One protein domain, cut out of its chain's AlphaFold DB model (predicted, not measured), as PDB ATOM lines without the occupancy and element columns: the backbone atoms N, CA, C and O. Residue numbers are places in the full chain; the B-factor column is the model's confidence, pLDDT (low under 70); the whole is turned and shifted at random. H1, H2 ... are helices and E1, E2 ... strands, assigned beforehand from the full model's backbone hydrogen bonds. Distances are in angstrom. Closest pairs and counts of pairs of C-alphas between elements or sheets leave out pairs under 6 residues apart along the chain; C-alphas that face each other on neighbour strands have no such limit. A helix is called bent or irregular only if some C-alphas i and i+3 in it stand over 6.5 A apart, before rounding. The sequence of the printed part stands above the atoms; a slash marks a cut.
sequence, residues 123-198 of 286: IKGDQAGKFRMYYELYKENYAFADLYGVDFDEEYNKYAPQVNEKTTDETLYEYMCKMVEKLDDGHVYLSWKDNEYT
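AT A GLANCE: This is residues 123 to 198 of the 286 residues of an uncharacterized protein of Lachnospiraceae bacterium MD1 (UniProt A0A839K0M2). Three helices, H1, H3 and H4, stand side by side as an up-and-down bundle, their centres making a triangle. A small hairpin of two short strands, E1 and E2, covers the side of H4 that is turned away from H1 and H3, while the short H2 sits in the turn between H1 and H3, beyond one end of the bundle. The printed part has 76 residues with four named helices and then two named strands, in the order H1 H2 H3 H4 E1 E2; the sheet, E1 - E2, is antiparallel and the class is mostly helix. The whole is compact, with a radius of gyration of the C-alphas of 12.1 A and spans of 35 by 27 by 18 A.

IN THESE COORDINATES: Find C-alpha 127 at (10.770, -28.832, -29.825); from there H1, residues 127 to 141, runs 21.2 A to C-alpha 141 at (28.220, -29.816, -17.800). Next come H2, residues 145 to 148, and H3, residues 152 to 162, which is 16.2 A long. H3 is irregular: C-alphas 158 and 161 are 7.1 A apart. H4, residues 169 to 179, runs 15.2 A. Look then for E1, residues 190 to 192, and E2, residues 195 to 197, which ends with C-alpha 197 at (22.940, -43.872, -29.861).

HOW THE PARTS SIT: Begin with the bundle, in which each helix runs against the one before it. H1 and H3 touch, closest at the C-alphas of Lys 139 and Phe 152, 6.3 A apart; they run opposite ways at a shallow tilt of 2 degrees. H3 and H4 form a helical hairpin at a shallow tilt of 30 degrees, closest at the C-alphas of Glu 155 and Met 179, 5.2 A apart. H1 and H4 touch and run the same way at a shallow tilt of 30 degrees, closest at the C-alphas of Phe 131 and Met 176, 7.0 A apart. H2 is close to but not clearly touching H3, and only just apart from H1, with a closest distance of 8.3 A between C-alphas. Moving outward from H4, you find the closest C-alphas of H4 and E1, those of Tyr 173 and Trp 192, 7.2 A apart. E1 and E2 form an antiparallel hairpin, with N 190 and O 197 at 2.9 A and N 195 and O 192 at 3.0 A, both within hydrogen-bond range. In H1 and H4 every O i to N i+4 pair is within hydrogen-bond range; in H3 4 of 7 are, and H2 is too short for such a pair.

THE WHOLE: The two C-alphas farthest apart, those of Leu 147 and Lys 166, are 35.4 A apart. The printed part has no cut and no long link. The mean pLDDT of the printed part is 95.6, and no printed residue is under 70.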
ATOM      1  N   ILE A 123       8.385 -28.134 -22.049       94.88
ATOM      2  CA  ILE A 123       7.191 -28.987 -21.983       94.88
ATOM      3  C   ILE A 123       7.086 -29.943 -23.177       94.88
ATOM      4  O   ILE A 123       7.797 -29.849 -24.175       94.88
ATOM      5  N   LYS A 124       6.152 -30.895 -23.087       89.75
ATOM      6  CA  LYS A 124       5.822 -31.779 -24.208       89.75
ATOM      7  C   LYS A 124       5.294 -30.942 -25.384       89.75
ATOM      8  O   LYS A 124       4.284 -30.266 -25.233       89.75
ATOM      9  N   GLY A 125       5.966 -31.028 -26.531       91.25
ATOM     10  CA  GLY A 125       5.649 -30.277 -27.757       91.25
ATOM     11  C   GLY A 125       6.561 -29.074 -28.017       91.25
ATOM     12  O   GLY A 125       6.600 -28.582 -29.135       91.25
ATOM     13  N   ASP A 126       7.347 -28.646 -27.030       95.62
ATOM     14  CA  ASP A 126       8.310 -27.553 -27.177       95.62
ATOM     15  C   ASP A 126       9.618 -28.052 -27.815       95.62
ATOM     16  O   ASP A 126      10.590 -28.356 -27.127       95.62
ATOM     17  N   GLN A 127       9.626 -28.223 -29.137       97.31
ATOM     18  CA  GLN A 127      10.770 -28.832 -29.825       97.31
ATOM     19  C   GLN A 127      12.015 -27.944 -29.792       97.31
ATOM     20  O   GLN A 127      13.108 -28.433 -29.503       97.31
ATOM     21  N   ALA A 128      11.846 -26.639 -30.016       97.25
ATOM     22  CA  ALA A 128      12.945 -25.683 -29.952       97.25
ATOM     23  C   ALA A 128      13.529 -25.593 -28.533       97.25
ATOM     24  O   ALA A 128      14.748 -25.648 -28.372       97.25
ATOM     25  N   GLY A 129      12.683 -25.537 -27.496       97.56
ATOM     26  CA  GLY A 129      13.130 -25.521 -26.105       97.56
ATOM     27  C   GLY A 129      13.798 -26.824 -25.672       97.56
ATOM     28  O   GLY A 129      14.811 -26.775 -24.981       97.56
ATOM     29  N   LYS A 130      13.320 -27.991 -26.127       97.44
ATOM     30  CA  LYS A 130      14.010 -29.274 -25.897       97.44
ATOM     31  C   LYS A 130      15.405 -29.294 -26.523       97.44
ATOM     32  O   LYS A 130      16.348 -29.700 -25.851       97.44
ATOM     33  N   PHE A 131      15.544 -28.866 -27.784       98.19
ATOM     34  CA  PHE A 131      16.850 -28.826 -28.452       98.19
ATOM     35  C   PHE A 131      17.802 -27.848 -27.756       98.19
ATOM     36  O   PHE A 131      18.946 -28.189 -27.471       98.19
ATOM     37  N   ARG A 132      17.302 -26.652 -27.418       98.12
ATOM     38  CA  ARG A 132      18.049 -25.628 -26.683       98.12
ATOM     39  C   ARG A 132      18.533 -26.140 -25.331       98.12
ATOM     40  O   ARG A 132      19.715 -26.027 -25.038       98.12
ATOM     41  N   MET A 133      17.640 -26.718 -24.533       97.88
ATOM     42  CA  MET A 133      17.989 -27.249 -23.219       97.88
ATOM     43  C   MET A 133      19.016 -28.379 -23.323       97.88
ATOM     44  O   MET A 133      19.927 -28.450 -22.508       97.88
ATOM     45  N   TYR A 134      18.900 -29.249 -24.330       97.31
ATOM     46  CA  TYR A 134      19.879 -30.307 -24.582       97.31
ATOM     47  C   TYR A 134      21.274 -29.741 -24.877       97.31
ATOM     48  O   TYR A 134      22.243 -30.158 -24.249       97.31
ATOM     49  N   TYR A 135      21.366 -28.747 -25.761       97.94
ATOM     50  CA  TYR A 135      22.607 -28.015 -26.023       97.94
ATOM     51  C   TYR A 135      23.188 -27.375 -24.752       97.94
ATOM     52  O   TYR A 135      24.363 -27.576 -24.449       97.94
ATOM     53  N   GLU A 136      22.367 -26.657 -23.982       97.62
ATOM     54  CA  GLU A 136      22.802 -25.982 -22.754       97.62
ATOM     55  C   GLU A 136      23.335 -26.980 -21.721       97.62
ATOM     56  O   GLU A 136      24.358 -26.727 -21.097       97.62
ATOM     57  N   LEU A 137      22.716 -28.157 -21.594       96.00
ATOM     58  CA  LEU A 137      23.210 -29.201 -20.697       96.00
ATOM     59  C   LEU A 137      24.620 -29.669 -21.062       96.00
ATOM     60  O   LEU A 137      25.445 -29.810 -20.158       96.00
ATOM     61  N   TYR A 138      24.909 -29.883 -22.349       95.62
ATOM     62  CA  TYR A 138      26.264 -30.228 -22.791       95.62
ATOM     63  C   TYR A 138      27.234 -29.078 -22.556       95.62
ATOM     64  O   TYR A 138      28.283 -29.287 -21.955       95.62
ATOM     65  N   LYS A 139      26.863 -27.862 -22.958       95.88
ATOM     66  CA  LYS A 139      27.713 -26.680 -22.798       95.88
ATOM     67  C   LYS A 139      28.068 -26.394 -21.337       95.88
ATOM     68  O   LYS A 139      29.196 -26.013 -21.049       95.88
ATOM     69  N   GLU A 140      27.123 -26.577 -20.420       95.12
ATOM     70  CA  GLU A 140      27.305 -26.264 -19.000       95.12
ATOM     71  C   GLU A 140      27.966 -27.400 -18.201       95.12
ATOM     72  O   GLU A 140      28.549 -27.134 -17.152       95.12
ATOM     73  N   ASN A 141      27.853 -28.663 -18.638       93.31
ATOM     74  CA  ASN A 141      28.220 -29.816 -17.800       93.31
ATOM     75  C   ASN A 141      29.196 -30.810 -18.448       93.31
ATOM     76  O   ASN A 141      29.736 -31.657 -17.733       93.31
ATOM     77  N   TYR A 142      29.423 -30.770 -19.763       94.19
ATOM     78  CA  TYR A 142      30.338 -31.706 -20.416       94.19
ATOM     79  C   TYR A 142      31.791 -31.236 -20.279       94.19
ATOM     80  O   TYR A 142      32.171 -30.184 -20.780       94.19
ATOM     81  N   ALA A 143      32.620 -32.035 -19.604       93.19
ATOM     82  CA  ALA A 143      33.960 -31.617 -19.186       93.19
ATOM     83  C   ALA A 143      35.045 -31.717 -20.276       93.19
ATOM     84  O   ALA A 143      36.134 -31.180 -20.093       93.19
ATOM     85  N   PHE A 144      34.785 -32.428 -21.378       94.94
ATOM     86  CA  PHE A 144      35.827 -32.855 -22.323       94.94
ATOM     87  C   PHE A 144      35.652 -32.290 -23.737       94.94
ATOM     88  O   PHE A 144      36.194 -32.843 -24.688       94.94
ATOM     89  N   ALA A 145      34.906 -31.192 -23.897       93.69
ATOM     90  CA  ALA A 145      34.684 -30.575 -25.209       93.69
ATOM     91  C   ALA A 145      36.011 -30.208 -25.902       93.69
ATOM     92  O   ALA A 145      36.248 -30.611 -27.042       93.69
ATOM     93  N   ASP A 146      36.914 -29.552 -25.164       94.69
ATOM     94  CA  ASP A 146      38.235 -29.135 -25.652       94.69
ATOM     95  C   ASP A 146      39.117 -30.320 -26.063       94.69
ATOM     96  O   ASP A 146      39.850 -30.238 -27.047       94.69
ATOM     97  N   LEU A 147      39.026 -31.443 -25.336       95.44
ATOM     98  CA  LEU A 147      39.796 -32.655 -25.629       95.44
ATOM     99  C   LEU A 147      39.458 -33.212 -27.017       95.44
ATOM    100  O   LEU A 147      40.348 -33.677 -27.727       95.44
ATOM    101  N   TYR A 148      38.183 -33.151 -27.399       94.31
ATOM    102  CA  TYR A 148      37.688 -33.659 -28.677       94.31
ATOM    103  C   TYR A 148      37.558 -32.573 -29.752       94.31
ATOM    104  O   TYR A 148      37.127 -32.868 -30.866       94.31
ATOM    105  N   GLY A 149      37.927 -31.325 -29.442       94.75
ATOM    106  CA  GLY A 149      37.802 -30.194 -30.362       94.75
ATOM    107  C   GLY A 149      36.360 -29.940 -30.811       94.75
ATOM    108  O   GLY A 149      36.139 -29.561 -31.961       94.75
ATOM    109  N   VAL A 150      35.379 -30.196 -29.939       95.62
ATOM    110  CA  VAL A 150      33.956 -30.002 -30.244       95.62
ATOM    111  C   VAL A 150      33.489 -28.652 -29.719       95.62
ATOM    112  O   VAL A 150      33.497 -28.407 -28.516       95.62
ATOM    113  N   ASP A 151      33.016 -27.803 -30.631       96.75
ATOM    114  CA  ASP A 151      32.315 -26.564 -30.306       96.75
ATOM    115  C   ASP A 151      30.796 -26.808 -30.321       96.75
ATOM    116  O   ASP A 151      30.164 -26.921 -31.375       96.75
ATOM    117  N   PHE A 152      30.191 -26.898 -29.134       97.00
ATOM    118  CA  PHE A 152      28.746 -27.097 -29.015       97.00
ATOM    119  C   PHE A 152      27.923 -25.900 -29.513       97.00
ATOM    120  O   PHE A 152      26.763 -26.097 -29.881       97.00
ATOM    121  N   ASP A 153      28.478 -24.683 -29.545       97.94
ATOM    122  CA  ASP A 153      27.796 -23.524 -30.128       97.94
ATOM    123  C   ASP A 153      27.699 -23.679 -31.648       97.94
ATOM    124  O   ASP A 153      26.630 -23.456 -32.223       97.94
ATOM    125  N   GLU A 154      28.782 -24.106 -32.303       97.75
ATOM    126  CA  GLU A 154      28.790 -24.400 -33.742       97.75
ATOM    127  C   GLU A 154      27.777 -25.503 -34.085       97.75
ATOM    128  O   GLU A 154      26.915 -25.311 -34.952       97.75
ATOM    129  N   GLU A 155      27.830 -26.630 -33.368       96.62
ATOM    130  CA  GLU A 155      26.927 -27.757 -33.610       96.62
ATOM    131  C   GLU A 155      25.461 -27.384 -33.363       96.62
ATOM    132  O   GLU A 155      24.587 -27.714 -34.168       96.62
ATOM    133  N   TYR A 156      25.165 -26.629 -32.301       98.00
ATOM    134  CA  TYR A 156      23.811 -26.134 -32.051       98.00
ATOM    135  C   TYR A 156      23.319 -25.222 -33.182       98.00
ATOM    136  O   TYR A 156      22.209 -25.409 -33.687       98.00
ATOM    137  N   ASN A 157      24.143 -24.271 -33.631       98.06
ATOM    138  CA  ASN A 157      23.769 -23.296 -34.660       98.06
ATOM    139  C   ASN A 157      23.487 -23.932 -36.031       98.06
ATOM    140  O   ASN A 157      22.695 -23.393 -36.806       98.06
ATOM    141  N   LYS A 158      24.073 -25.097 -36.325       97.19
ATOM    142  CA  LYS A 158      23.817 -25.860 -37.557       97.19
ATOM    143  C   LYS A 158      22.398 -26.435 -37.621       97.19
ATOM    144  O   LYS A 158      21.788 -26.467 -38.696       97.19
ATOM    145  N   TYR A 159      21.862 -26.890 -36.489       96.94
ATOM    146  CA  TYR A 159      20.582 -27.605 -36.432       96.94
ATOM    147  C   TYR A 159      19.434 -26.769 -35.857       96.94
ATOM    148  O   TYR A 159      18.290 -26.972 -36.257       96.94
ATOM    149  N   ALA A 160      19.706 -25.790 -34.990       97.50
ATOM    150  CA  ALA A 160      18.670 -24.975 -34.350       97.50
ATOM    151  C   ALA A 160      17.698 -24.296 -35.340       97.50
ATOM    152  O   ALA A 160      16.493 -24.370 -35.096       97.50
ATOM    153  N   PRO A 161      18.136 -23.727 -36.488       97.62
ATOM    154  CA  PRO A 161      17.219 -23.141 -37.474       97.62
ATOM    155  C   PRO A 161      16.272 -24.154 -38.140       97.62
ATOM    156  O   PRO A 161      15.268 -23.764 -38.733       97.62
ATOM    157  N   GLN A 162      16.590 -25.448 -38.068       96.75
ATOM    158  CA  GLN A 162      15.792 -26.532 -38.646       96.75
ATOM    159  C   GLN A 162      14.711 -27.032 -37.671       96.75
ATOM    160  O   GLN A 162      13.760 -27.698 -38.088       96.75
ATOM    161  N   VAL A 163      14.821 -26.697 -36.379       97.50
ATOM    162  CA  VAL A 163      13.880 -27.115 -35.336       97.50
ATOM    163  C   VAL A 163      12.748 -26.098 -35.207       97.50
ATOM    164  O   VAL A 163      12.956 -24.943 -34.848       97.50
ATOM    165  N   ASN A 164      11.520 -26.539 -35.462       94.19
ATOM    166  CA  ASN A 164      10.311 -25.731 -35.341       94.19
ATOM    167  C   ASN A 164       9.144 -26.566 -34.784       94.19
ATOM    168  O   ASN A 164       9.292 -27.742 -34.459       94.19
ATOM    169  N   GLU A 165       7.959 -25.963 -34.674       91.50
ATOM    170  CA  GLU A 165       6.763 -26.609 -34.108       91.50
ATOM    171  C   GLU A 165       6.310 -27.871 -34.864       91.50
ATOM    172  O   GLU A 165       5.614 -28.712 -34.298       91.50
ATOM    173  N   LYS A 166       6.702 -28.025 -36.137       94.25
ATOM    174  CA  LYS A 166       6.391 -29.202 -36.962       94.25
ATOM    175  C   LYS A 166       7.460 -30.292 -36.874       94.25
ATOM    176  O   LYS A 166       7.243 -31.376 -37.410       94.25
ATOM    177  N   THR A 167       8.599 -30.025 -36.234       97.25
ATOM    178  CA  THR A 167       9.650 -31.024 -36.039       97.25
ATOM    179  C   THR A 167       9.103 -32.169 -35.190       97.25
ATOM    180  O   THR A 167       8.538 -31.967 -34.113       97.25
ATOM    181  N   THR A 168       9.237 -33.394 -35.687       97.00
ATOM    182  CA  THR A 168       8.815 -34.583 -34.946       97.00
ATOM    183  C   THR A 168       9.822 -34.887 -33.836       97.00
ATOM    184  O   THR A 168      10.980 -34.478 -33.901       97.00
ATOM    185  N   ASP A 169       9.402 -35.635 -32.813       96.44
ATOM    186  CA  ASP A 169      10.332 -36.086 -31.766       96.44
ATOM    187  C   ASP A 169      11.465 -36.969 -32.339       96.44
ATOM    188  O   ASP A 169      12.562 -36.979 -31.792       96.44
ATOM    189  N   GLU A 170      11.209 -37.677 -33.446       97.06
ATOM    190  CA  GLU A 170      12.194 -38.507 -34.154       97.06
ATOM    191  C   GLU A 170      13.274 -37.657 -34.823       97.06
ATOM    192  O   GLU A 170      14.455 -37.820 -34.535       97.06
ATOM    193  N   THR A 171      12.872 -36.674 -35.630       97.81
ATOM    194  CA  THR A 171      13.811 -35.745 -36.267       97.81
ATOM    195  C   THR A 171      14.579 -34.927 -35.226       97.81
ATOM    196  O   THR A 171      15.769 -34.671 -35.382       97.81
ATOM    197  N   LEU A 172      13.931 -34.546 -34.120       98.12
ATOM    198  CA  LEU A 172      14.621 -33.888 -33.012       98.12
ATOM    199  C   LEU A 172      15.698 -34.794 -32.393       98.12
ATOM    200  O   LEU A 172      16.803 -34.324 -32.126       98.12
ATOM    201  N   TYR A 173      15.391 -36.074 -32.169       98.06
ATOM    202  CA  TYR A 173      16.357 -37.049 -31.662       98.06
ATOM    203  C   TYR A 173      17.557 -37.206 -32.607       98.06
ATOM    204  O   TYR A 173      18.697 -37.209 -32.145       98.06
ATOM    205  N   GLU A 174      17.332 -37.252 -33.922       98.06
ATOM    206  CA  GLU A 174      18.410 -37.290 -34.919       98.06
ATOM    207  C   GLU A 174      19.321 -36.061 -34.827       98.06
ATOM    208  O   GLU A 174      20.544 -36.202 -34.814       98.06
ATOM    209  N   TYR A 175      18.755 -34.858 -34.694       98.25
ATOM    210  CA  TYR A 175      19.546 -33.640 -34.504       98.25
ATOM    211  C   TYR A 175      20.326 -33.641 -33.186       98.25
ATOM    212  O   TYR A 175      21.477 -33.209 -33.161       98.25
ATOM    213  N   MET A 176      19.751 -34.168 -32.101       98.31
ATOM    214  CA  MET A 176      20.463 -34.339 -30.827       98.31
ATOM    215  C   MET A 176      21.637 -35.320 -30.946       98.31
ATOM    216  O   MET A 176      22.699 -35.053 -30.384       98.31
ATOM    217  N   CYS A 177      21.478 -36.416 -31.699       97.88
ATOM    218  CA  CYS A 177      22.571 -37.346 -32.003       97.88
ATOM    219  C   CYS A 177      23.665 -36.657 -32.828       97.88
ATOM    220  O   CYS A 177      24.844 -36.761 -32.505       97.88
ATOM    221  N   LYS A 178      23.273 -35.900 -33.861       97.56
ATOM    222  CA  LYS A 178      24.209 -35.161 -34.715       97.56
ATOM    223  C   LYS A 178      25.021 -34.116 -33.959       97.56
ATOM    224  O   LYS A 178      26.209 -33.995 -34.219       97.56
ATOM    225  N   MET A 179      24.421 -33.431 -32.990       97.44
ATOM    226  CA  MET A 179      25.112 -32.422 -32.179       97.44
ATOM    227  C   MET A 179      26.308 -32.983 -31.391       97.44
ATOM    228  O   MET A 179      27.215 -32.238 -31.036       97.44
ATOM    229  N   VAL A 180      26.314 -34.286 -31.097       96.88
ATOM    230  CA  VAL A 180      27.364 -34.943 -30.302       96.88
ATOM    231  C   VAL A 180      28.197 -35.934 -31.117       96.88
ATOM    232  O   VAL A 180      29.033 -36.631 -30.553       96.88
ATOM    233  N   GLU A 181      27.997 -36.006 -32.438       95.81
ATOM    234  CA  GLU A 181      28.559 -37.072 -33.284       95.81
ATOM    235  C   GLU A 181      30.090 -37.083 -33.348       95.81
ATOM    236  O   GLU A 181      30.689 -38.111 -33.646       95.81
ATOM    237  N   LYS A 182      30.717 -35.935 -33.078       94.50
ATOM    238  CA  LYS A 182      32.174 -35.756 -33.103       94.50
ATOM    239  C   LYS A 182      32.858 -36.147 -31.789       94.50
ATOM    240  O   LYS A 182      34.083 -36.152 -31.736       94.50
ATOM    241  N   LEU A 183      32.099 -36.435 -30.730       95.06
ATOM    242  CA  LEU A 183      32.671 -36.837 -29.448       95.06
ATOM    243  C   LEU A 183      33.199 -38.271 -29.538       95.06
ATOM    244  O   LEU A 183      32.422 -39.219 -29.632       95.06
ATOM    245  N   ASP A 184      34.517 -38.442 -29.431       92.44
ATOM    246  CA  ASP A 184      35.134 -39.765 -29.288       92.44
ATOM    247  C   ASP A 184      35.096 -40.240 -27.821       92.44
ATOM    248  O   ASP A 184      36.114 -40.529 -27.189       92.44
ATOM    249  N   ASP A 185      33.889 -40.248 -27.247       91.69
ATOM    250  CA  ASP A 185      33.626 -40.591 -25.851       91.69
ATOM    251  C   ASP A 185      32.523 -41.647 -25.736       91.69
ATOM    252  O   ASP A 185      31.334 -41.368 -25.902       91.69
ATOM    253  N   GLY A 186      32.918 -42.875 -25.397       89.06
ATOM    254  CA  GLY A 186      31.985 -43.985 -25.216       89.06
ATOM    255  C   GLY A 186      31.131 -43.930 -23.943       89.06
ATOM    256  O   GLY A 186      30.382 -44.873 -23.680       89.06
ATOM    257  N   HIS A 187      31.230 -42.865 -23.141       91.25
ATOM    258  CA  HIS A 187      30.320 -42.592 -22.022       91.25
ATOM    259  C   HIS A 187      29.157 -41.678 -22.415       91.25
ATOM    260  O   HIS A 187      28.202 -41.541 -21.645       91.25
ATOM    261  N   VAL A 188      29.205 -41.070 -23.604       93.44
ATOM    262  CA  VAL A 188      28.093 -40.293 -24.147       93.44
ATOM    263  C   VAL A 188      27.066 -41.253 -24.722       93.44
ATOM    264  O   VAL A 188      27.340 -42.014 -25.640       93.44
ATOM    265  N   TYR A 189      25.855 -41.213 -24.181       93.12
ATOM    266  CA  TYR A 189      24.802 -42.128 -24.583       93.12
ATOM    267  C   TYR A 189      23.451 -41.427 -24.609       93.12
ATOM    268  O   TYR A 189      23.046 -40.777 -23.643       93.12
ATOM    269  N   LEU A 190      22.737 -41.589 -25.716       94.81
ATOM    270  CA  LEU A 190      21.398 -41.067 -25.922       94.81
ATOM    271  C   LEU A 190      20.433 -42.234 -26.100       94.81
ATOM    272  O   LEU A 190      20.741 -43.237 -26.740       94.81
ATOM    273  N   SER A 191      19.229 -42.079 -25.558       93.56
ATOM    274  CA  SER A 191      18.149 -43.037 -25.769       93.56
ATOM    275  C   SER A 191      16.818 -42.337 -25.950       93.56
ATOM    276  O   SER A 191      16.469 -41.451 -25.164       93.56
ATOM    277  N   TRP A 192      16.040 -42.797 -26.921       93.88
ATOM    278  CA  TRP A 192      14.672 -42.355 -27.142       93.88
ATOM    279  C   TRP A 192      13.802 -43.525 -27.605       93.88
ATOM    280  O   TRP A 192      13.965 -44.045 -28.709       93.88
ATOM    281  N   LYS A 193      12.840 -43.918 -26.756       93.06
ATOM    282  CA  LYS A 193      12.059 -45.158 -26.916       93.06
ATOM    283  C   LYS A 193      13.007 -46.362 -27.041       93.06
ATOM    284  O   LYS A 193      13.801 -46.574 -26.132       93.06
ATOM    285  N   ASP A 194      12.927 -47.095 -28.149       92.94
ATOM    286  CA  ASP A 194      13.763 -48.258 -28.453       92.94
ATOM    287  C   ASP A 194      15.044 -47.888 -29.225       92.94
ATOM    288  O   ASP A 194      15.834 -48.767 -29.558       92.94
ATOM    289  N   ASN A 195      15.258 -46.600 -29.523       93.19
ATOM    290  CA  ASN A 195      16.475 -46.129 -30.177       93.19
ATOM    291  C   ASN A 195      17.551 -45.810 -29.140       93.19
ATOM    292  O   ASN A 195      17.287 -45.139 -28.139       93.19
ATOM    293  N   GLU A 196      18.771 -46.247 -29.432       93.62
ATOM    294  CA  GLU A 196      19.975 -46.011 -28.641       93.62
ATOM    295  C   GLU A 196      21.061 -45.442 -29.570       93.62
ATOM    296  O   GLU A 196      21.180 -45.870 -30.720       93.62
ATOM    297  N   TYR A 197      21.840 -44.468 -29.102       94.38
ATOM    298  CA  TYR A 197      22.940 -43.872 -29.861       94.38
ATOM    299  C   TYR A 197      24.132 -43.567 -28.951       94.38
ATOM    300  O   TYR A 197      23.969 -43.060 -27.842       94.38
ATOM    301  N   THR A 198      25.330 -43.862 -29.449       94.31
ATOM    302  CA  THR A 198      26.614 -43.493 -28.846       94.31
ATOM    303  C   THR A 198      27.535 -43.010 -29.970       94.31
ATOM    304  O   THR A 198      27.579 -43.672 -31.013       94.31
TER     305      THR A 198